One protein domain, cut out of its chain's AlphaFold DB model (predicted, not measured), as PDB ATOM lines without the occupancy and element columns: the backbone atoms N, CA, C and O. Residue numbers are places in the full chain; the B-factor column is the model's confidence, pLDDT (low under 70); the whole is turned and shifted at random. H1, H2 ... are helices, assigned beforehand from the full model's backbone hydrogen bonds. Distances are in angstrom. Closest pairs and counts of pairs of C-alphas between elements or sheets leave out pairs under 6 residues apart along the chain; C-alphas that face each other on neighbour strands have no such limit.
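Overview. This is residues 8 to 60 of the 63 residues of a protein of Raoultella terrigena (UniProt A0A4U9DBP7). The long helix H3 and the helix H1 run side by side in the same direction, and the short helix H4 packs on both of them. The chain between H1 and H2, residues 20 to 28, leads back from the end of H1 to the short helix H2, which lies near the beginning of H3. The printed part has 53 residues with four named helices, H1, H2, H3 and H4 along the chain, and no named strand; its class is all helix. It is compact, with a radius of gyration of the C-alphas of 10.0 A, and rounded, spanning 29 by 21 by 16 A.

Along the chain. H3, residues 37 to 50, is 18.8 A long, from C-alpha 37 at (-30.756, 44.946, -10.266) to C-alpha 50 at (-45.746, 34.346, -6.082). H1, residues 8 to 19, is 16.3 A long and begins at C-alpha 8, (-41.977, 50.760, -7.901). H4 holds residues 54 to 58, and H2 residues 29 to 32.

Arrangement. H3 is the hub, touching three helices. With residues 43 to 48 alone it touches H1, at a shallow tilt of 22 degrees, the same way; the closest C-alphas, of Leu 11 and Leu 44, are 6.2 A apart. With residues 42 to 47 alone it touches H4, the closest C-alphas being those of Ala 43 and Ala 57 at 4.6 A. H1 and H4 touch, with the closest C-alphas, of Leu 11 and Val 54, 5.9 A apart. H2 and H3 only just touch, only at the corner by their link, with 3 pairs of C-alphas within 8 A; the closest, of Ile 31 and Pro 37, are 5.3 A apart. H2 and H4 are apart. In H1, H3 and H4 every O i to N i+4 pair is within hydrogen-bond range; H2 is too short for such a pair.

Size, cuts and confidence. The two C-alphas farthest apart, of Gly 21 and Gln 35, are 29.2 A apart. The printed part has no cut and no long link. Mean pLDDT of the printed part is 96.5, and no printed residue is under 70.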
ATOM      1  N   GLN A   8     -40.538  50.763  -8.157       95.69
ATOM      2  CA  GLN A   8     -41.977  50.760  -7.901       95.69
ATOM      3  C   GLN A   8     -42.765  50.817  -9.210       95.69
ATOM      4  O   GLN A   8     -43.663  50.001  -9.410       95.69
ATOM      5  N   SER A   9     -42.395  51.706 -10.136       95.69
ATOM      6  CA  SER A   9     -43.049  51.777 -11.450       95.69
ATOM      7  C   SER A   9     -42.915  50.475 -12.248       95.69
ATOM      8  O   SER A   9     -43.845  50.065 -12.940       95.69
ATOM      9  N   THR A  10     -41.768  49.798 -12.138       95.75
ATOM     10  CA  THR A  10     -41.501  48.540 -12.848       95.75
ATOM     11  C   THR A  10     -42.335  47.393 -12.281       95.75
ATOM     12  O   THR A  10     -42.902  46.615 -13.047       95.75
ATOM     13  N   LEU A  11     -42.460  47.314 -10.954       97.25
ATOM     14  CA  LEU A  11     -43.295  46.317 -10.283       97.25
ATOM     15  C   LEU A  11     -44.787  46.570 -10.508       97.25
ATOM     16  O   LEU A  11     -45.523  45.613 -10.724       97.25
ATOM     17  N   GLN A  12     -45.224  47.833 -10.520       97.88
ATOM     18  CA  GLN A  12     -46.613  48.175 -10.825       97.88
ATOM     19  C   GLN A  12     -46.985  47.752 -12.246       97.88
ATOM     20  O   GLN A  12     -47.984  47.070 -12.435       97.88
ATOM     21  N   LEU A  13     -46.131  48.050 -13.230       97.00
ATOM     22  CA  LEU A  13     -46.358  47.627 -14.611       97.00
ATOM     23  C   LEU A  13     -46.427  46.098 -14.745       97.00
ATOM     24  O   LEU A  13     -47.204  45.584 -15.546       97.00
ATOM     25  N   ALA A  14     -45.628  45.367 -13.961       97.75
ATOM     26  CA  ALA A  14     -45.711  43.914 -13.918       97.75
ATOM     27  C   ALA A  14     -47.033  43.433 -13.311       97.75
ATOM     28  O   ALA A  14     -47.692  42.584 -13.904       97.75
ATOM     29  N   ALA A  15     -47.438  43.994 -12.170       98.44
ATOM     30  CA  ALA A  15     -48.689  43.646 -11.506       98.44
ATOM     31  C   ALA A  15     -49.904  43.914 -12.408       98.44
ATOM     32  O   ALA A  15     -50.740  43.028 -12.569       98.44
ATOM     33  N   ASP A  16     -49.954  45.078 -13.059       98.25
ATOM     34  CA  ASP A  16     -51.031  45.451 -13.983       98.25
ATOM     35  C   ASP A  16     -51.098  44.484 -15.177       98.25
ATOM     36  O   ASP A  16     -52.177  44.032 -15.562       98.25
ATOM     37  N   ALA A  17     -49.945  44.108 -15.743       98.31
ATOM     38  CA  ALA A  17     -49.883  43.139 -16.834       98.31
ATOM     39  C   ALA A  17     -50.398  41.757 -16.402       98.31
ATOM     40  O   ALA A  17     -51.198  41.147 -17.115       98.31
ATOM     41  N   MET A  18     -49.978  41.270 -15.231       98.31
ATOM     42  CA  MET A  18     -50.457  39.995 -14.687       98.31
ATOM     43  C   MET A  18     -51.967  40.034 -14.411       98.31
ATOM     44  O   MET A  18     -52.676  39.102 -14.786       98.31
ATOM     45  N   GLN A  19     -52.482  41.130 -13.842       98.00
ATOM     46  CA  GLN A  19     -53.921  41.340 -13.628       98.00
ATOM     47  C   GLN A  19     -54.715  41.365 -14.941       98.00
ATOM     48  O   GLN A  19     -55.839  40.868 -14.988       98.00
ATOM     49  N   ALA A  20     -54.125  41.877 -16.022       98.44
ATOM     50  CA  ALA A  20     -54.708  41.849 -17.362       98.44
ATOM     51  C   ALA A  20     -54.655  40.460 -18.040       98.44
ATOM     52  O   ALA A  20     -55.078  40.320 -19.187       98.44
ATOM     53  N   GLY A  21     -54.145  39.428 -17.358       98.00
ATOM     54  CA  GLY A  21     -54.065  38.060 -17.872       98.00
ATOM     55  C   GLY A  21     -52.781  37.745 -18.642       98.00
ATOM     56  O   GLY A  21     -52.728  36.742 -19.362       98.00
ATOM     57  N   ALA A  22     -51.736  38.569 -18.512       98.06
ATOM     58  CA  ALA A  22     -50.421  38.215 -19.033       98.06
ATOM     59  C   ALA A  22     -49.873  36.956 -18.338       98.06
ATOM     60  O   ALA A  22     -50.188  36.653 -17.190       98.06
ATOM     61  N   LYS A  23     -48.997  36.229 -19.040       97.50
ATOM     62  CA  LYS A  23     -48.314  35.029 -18.519       97.50
ATOM     63  C   LYS A  23     -46.883  35.310 -18.041       97.50
ATOM     64  O   LYS A  23     -46.125  34.378 -17.795       97.50
ATOM     65  N   GLY A  24     -46.497  36.583 -17.978       96.56
ATOM     66  CA  GLY A  24     -45.156  37.034 -17.622       96.56
ATOM     67  C   GLY A  24     -44.839  38.415 -18.192       96.56
ATOM     68  O   GLY A  24     -45.674  39.044 -18.843       96.56
ATOM     69  N   VAL A  25     -43.608  38.874 -17.961       96.81
ATOM     70  CA  VAL A  25     -43.110  40.188 -18.395       96.81
ATOM     71  C   VAL A  25     -41.704  40.086 -18.976       96.81
ATOM     72  O   VAL A  25     -40.926  39.212 -18.599       96.81
ATOM     73  N   MET A  26     -41.355  41.017 -19.866       95.50
ATOM     74  CA  MET A  26     -40.005  41.153 -20.411       95.50
ATOM     75  C   MET A  26     -39.481  42.567 -20.148       95.50
ATOM     76  O   MET A  26     -39.937  43.535 -20.758       95.50
ATOM     77  N   PHE A  27     -38.484  42.689 -19.270       95.00
ATOM     78  CA  PHE A  27     -37.823  43.959 -18.972       95.00
ATOM     79  C   PHE A  27     -36.317  43.867 -19.216       95.00
ATOM     80  O   PHE A  27     -35.638  43.014 -18.660       95.00
ATOM     81  N   GLY A  28     -35.795  44.783 -20.037       94.00
ATOM     82  CA  GLY A  28     -34.357  44.958 -20.267       94.00
ATOM     83  C   GLY A  28     -33.819  46.178 -19.520       94.00
ATOM     84  O   GLY A  28     -33.384  46.075 -18.376       94.00
ATOM     85  N   ARG A  29     -33.901  47.356 -20.165       93.50
ATOM     86  CA  ARG A  29     -33.339  48.646 -19.692       93.50
ATOM     87  C   ARG A  29     -33.621  48.982 -18.230       93.50
ATOM     88  O   ARG A  29     -32.710  49.405 -17.529       93.50
ATOM     89  N   ARG A  30     -34.843  48.727 -17.767       91.62
ATOM     90  CA  ARG A  30     -35.266  48.967 -16.380       91.62
ATOM     91  C   ARG A  30     -34.461  48.165 -15.360       91.62
ATOM     92  O   ARG A  30     -34.195  48.662 -14.276       91.62
ATOM     93  N   ILE A  31     -34.064  46.941 -15.707       94.06
ATOM     94  CA  ILE A  31     -33.381  46.029 -14.785       94.06
ATOM     95  C   ILE A  31     -31.903  46.379 -14.693       94.06
ATOM     96  O   ILE A  31     -31.394  46.623 -13.605       94.06
ATOM     97  N   PHE A  32     -31.211  46.466 -15.831       91.12
ATOM     98  CA  PHE A  32     -29.762  46.684 -15.822       91.12
ATOM     99  C   PHE A  32     -29.348  48.122 -15.470       91.12
ATOM    100  O   PHE A  32     -28.182  48.353 -15.171       91.12
ATOM    101  N   ARG A  33     -30.274  49.092 -15.505       92.38
ATOM    102  CA  ARG A  33     -30.040  50.474 -15.037       92.38
ATOM    103  C   ARG A  33     -30.538  50.726 -13.614       92.38
ATOM    104  O   ARG A  33     -30.350  51.832 -13.109       92.38
ATOM    105  N   ALA A  34     -31.192  49.752 -12.979       91.94
ATOM    106  CA  ALA A  34     -31.618  49.889 -11.595       91.94
ATOM    107  C   ALA A  34     -30.399  49.990 -10.672       91.94
ATOM    108  O   ALA A  34     -29.377  49.354 -10.908       91.94
ATOM    109  N   GLN A  35     -30.531  50.744  -9.578       90.50
ATOM    110  CA  GLN A  35     -29.484  50.811  -8.550       90.50
ATOM    111  C   GLN A  35     -29.250  49.445  -7.879       90.50
ATOM    112  O   GLN A  35     -28.138  49.143  -7.463       90.50
ATOM    113  N   GLN A  36     -30.294  48.612  -7.809       92.19
ATOM    114  CA  GLN A  36     -30.268  47.277  -7.203       92.19
ATOM    115  C   GLN A  36     -30.880  46.232  -8.159       92.19
ATOM    116  O   GLN A  36     -31.995  45.762  -7.924       92.19
ATOM    117  N   PRO A  37     -30.191  45.842  -9.251       94.75
ATOM    118  CA  PRO A  37     -30.756  44.946 -10.266       94.75
ATOM    119  C   PRO A  37     -31.221  43.598  -9.702       94.75
ATOM    120  O   PRO A  37     -32.301  43.120 -10.046       94.75
ATOM    121  N   ALA A  38     -30.439  43.005  -8.793       95.69
ATOM    122  CA  ALA A  38     -30.781  41.739  -8.145       95.69
ATOM    123  C   ALA A  38     -32.039  41.856  -7.266       95.69
ATOM    124  O   ALA A  38     -32.917  40.996  -7.332       95.69
ATOM    125  N   GLY A  39     -32.166  42.947  -6.503       96.75
ATOM    126  CA  GLY A  39     -33.356  43.233  -5.701       96.75
ATOM    127  C   GLY A  39     -34.604  43.398  -6.561       96.75
ATOM    128  O   GLY A  39     -35.638  42.802  -6.270       96.75
ATOM    129  N   VAL A  40     -34.492  44.126  -7.677       96.69
ATOM    130  CA  VAL A  40     -35.601  44.293  -8.629       96.69
ATOM    131  C   VAL A  40     -36.007  42.957  -9.256       96.69
ATOM    132  O   VAL A  40     -37.199  42.698  -9.393       96.69
ATOM    133  N   LEU A  41     -35.055  42.083  -9.600       96.88
ATOM    134  CA  LEU A  41     -35.357  40.747 -10.129       96.88
ATOM    135  C   LEU A  41     -36.087  39.862  -9.112       96.88
ATOM    136  O   LEU A  41     -37.067  39.214  -9.477       96.88
ATOM    137  N   ARG A  42     -35.662  39.860  -7.842       97.88
ATOM    138  CA  ARG A  42     -36.370  39.136  -6.769       97.88
ATOM    139  C   ARG A  42     -37.784  39.670  -6.573       97.88
ATOM    140  O   ARG A  42     -38.731  38.894  -6.518       97.88
ATOM    141  N   ALA A  43     -37.936  40.991  -6.536       98.12
ATOM    142  CA  ALA A  43     -39.239  41.629  -6.418       98.12
ATOM    143  C   ALA A  43     -40.159  41.301  -7.611       98.12
ATOM    144  O   ALA A  43     -41.339  41.019  -7.419       98.12
ATOM    145  N   LEU A  44     -39.623  41.271  -8.836       97.94
ATOM    146  CA  LEU A  44     -40.373  40.857 -10.026       97.94
ATOM    147  C   LEU A  44     -40.802  39.396  -9.958       97.94
ATOM    148  O   LEU A  44     -41.940  39.095 -10.306       97.94
ATOM    149  N   ASN A  45     -39.925  38.501  -9.501       98.19
ATOM    150  CA  ASN A  45     -40.272  37.096  -9.313       98.19
ATOM    151  C   ASN A  45     -41.445  36.947  -8.327       98.19
ATOM    152  O   ASN A  45     -42.437  36.303  -8.662       98.19
ATOM    153  N   ALA A  46     -41.388  37.651  -7.194       98.44
ATOM    154  CA  ALA A  46     -42.453  37.643  -6.197       98.44
ATOM    155  C   ALA A  46     -43.802  38.145  -6.754       98.44
ATOM    156  O   ALA A  46     -44.856  37.582  -6.459       98.44
ATOM    157  N   VAL A  47     -43.799  39.182  -7.600       98.44
ATOM    158  CA  VAL A  47     -45.029  39.681  -8.248       98.44
ATOM    159  C   VAL A  47     -45.551  38.698  -9.300       98.44
ATOM    160  O   VAL A  47     -46.738  38.384  -9.310       98.44
ATOM    161  N   VAL A  48     -44.682  38.217 -10.192       98.38
ATOM    162  CA  VAL A  48     -45.076  37.446 -11.387       98.38
ATOM    163  C   VAL A  48     -45.405  35.990 -11.064       98.38
ATOM    164  O   VAL A  48     -46.289  35.411 -11.693       98.38
ATOM    165  N   HIS A  49     -44.701  35.385 -10.108       98.12
ATOM    166  CA  HIS A  49     -44.802  33.956  -9.812       98.12
ATOM    167  C   HIS A  49     -45.410  33.657  -8.437       98.12
ATOM    168  O   HIS A  49     -46.019  32.603  -8.274       98.12
ATOM    169  N   GLU A  50     -45.298  34.572  -7.469       98.00
ATOM    170  CA  GLU A  50     -45.746  34.346  -6.082       98.00
ATOM    171  C   GLU A  50     -46.988  35.177  -5.697       98.00
ATOM    172  O   GLU A  50     -47.476  35.079  -4.574       98.00
ATOM    173  N   ASN A  51     -47.540  35.973  -6.624       95.75
ATOM    174  CA  ASN A  51     -48.700  36.853  -6.412       95.75
ATOM    175  C   ASN A  51     -48.533  37.855  -5.251       95.75
ATOM    176  O   ASN A  51     -49.509  38.259  -4.610       95.75
ATOM    177  N   HIS A  52     -47.303  38.278  -4.957       98.25
ATOM    178  CA  HIS A  52     -47.075  39.332  -3.974       98.25
ATOM    179  C   HIS A  52     -47.637  40.674  -4.463       98.25
ATOM    180  O   HIS A  52     -47.564  41.013  -5.644       98.25
ATOM    181  N   SER A  53     -48.148  41.485  -3.529       98.19
ATOM    182  CA  SER A  53     -48.468  42.885  -3.822       98.19
ATOM    183  C   SER A  53     -47.192  43.682  -4.105       98.19
ATOM    184  O   SER A  53     -46.124  43.366  -3.576       98.19
ATOM    185  N   VAL A  54     -47.312  44.766  -4.878       98.06
ATOM    186  CA  VAL A  54     -46.192  45.681  -5.172       98.06
ATOM    187  C   VAL A  54     -45.515  46.162  -3.884       98.06
ATOM    188  O   VAL A  54     -44.293  46.124  -3.774       98.06
ATOM    189  N   GLU A  55     -46.302  46.529  -2.870       97.88
ATOM    190  CA  GLU A  55     -45.793  46.969  -1.567       97.88
ATOM    191  C   GLU A  55     -44.975  45.882  -0.845       97.88
ATOM    192  O   GLU A  55     -43.921  46.166  -0.276       97.88
ATOM    193  N   ARG A  56     -45.427  44.619  -0.888       97.50
ATOM    194  CA  ARG A  56     -44.681  43.485  -0.320       97.50
ATOM    195  C   ARG A  56     -43.387  43.231  -1.086       97.50
ATOM    196  O   ARG A  56     -42.353  43.025  -0.458       97.50
ATOM    197  N   ALA A  57     -43.439  43.268  -2.413       97.94
ATOM    198  CA  ALA A  57     -42.288  43.017  -3.272       97.94
ATOM    199  C   ALA A  57     -41.202  44.101  -3.141       97.94
ATOM    200  O   ALA A  57     -40.016  43.782  -3.166       97.94
ATOM    201  N   LEU A  58     -41.581  45.366  -2.920       96.94
ATOM    202  CA  LEU A  58     -40.632  46.465  -2.694       96.94
ATOM    203  C   LEU A  58     -39.732  46.254  -1.470       96.94
ATOM    204  O   LEU A  58     -38.591  46.710  -1.464       96.94
ATOM    205  N   ARG A  59     -40.191  45.508  -0.459       96.50
ATOM    206  CA  ARG A  59     -39.376  45.174   0.721       96.50
ATOM    207  C   ARG A  59     -38.229  44.199   0.425       96.50
ATOM    208  O   ARG A  59     -37.378  44.000   1.282       96.50
ATOM    209  N   LEU A  60     -38.189  43.606  -0.771       95.88
ATOM    210  CA  LEU A  60     -37.145  42.666  -1.208       95.88
ATOM    211  C   LEU A  60     -35.957  43.356  -1.905       95.88
ATOM    212  O   LEU A  60     -34.994  42.687  -2.297       95.88
TER     213      LEU A  60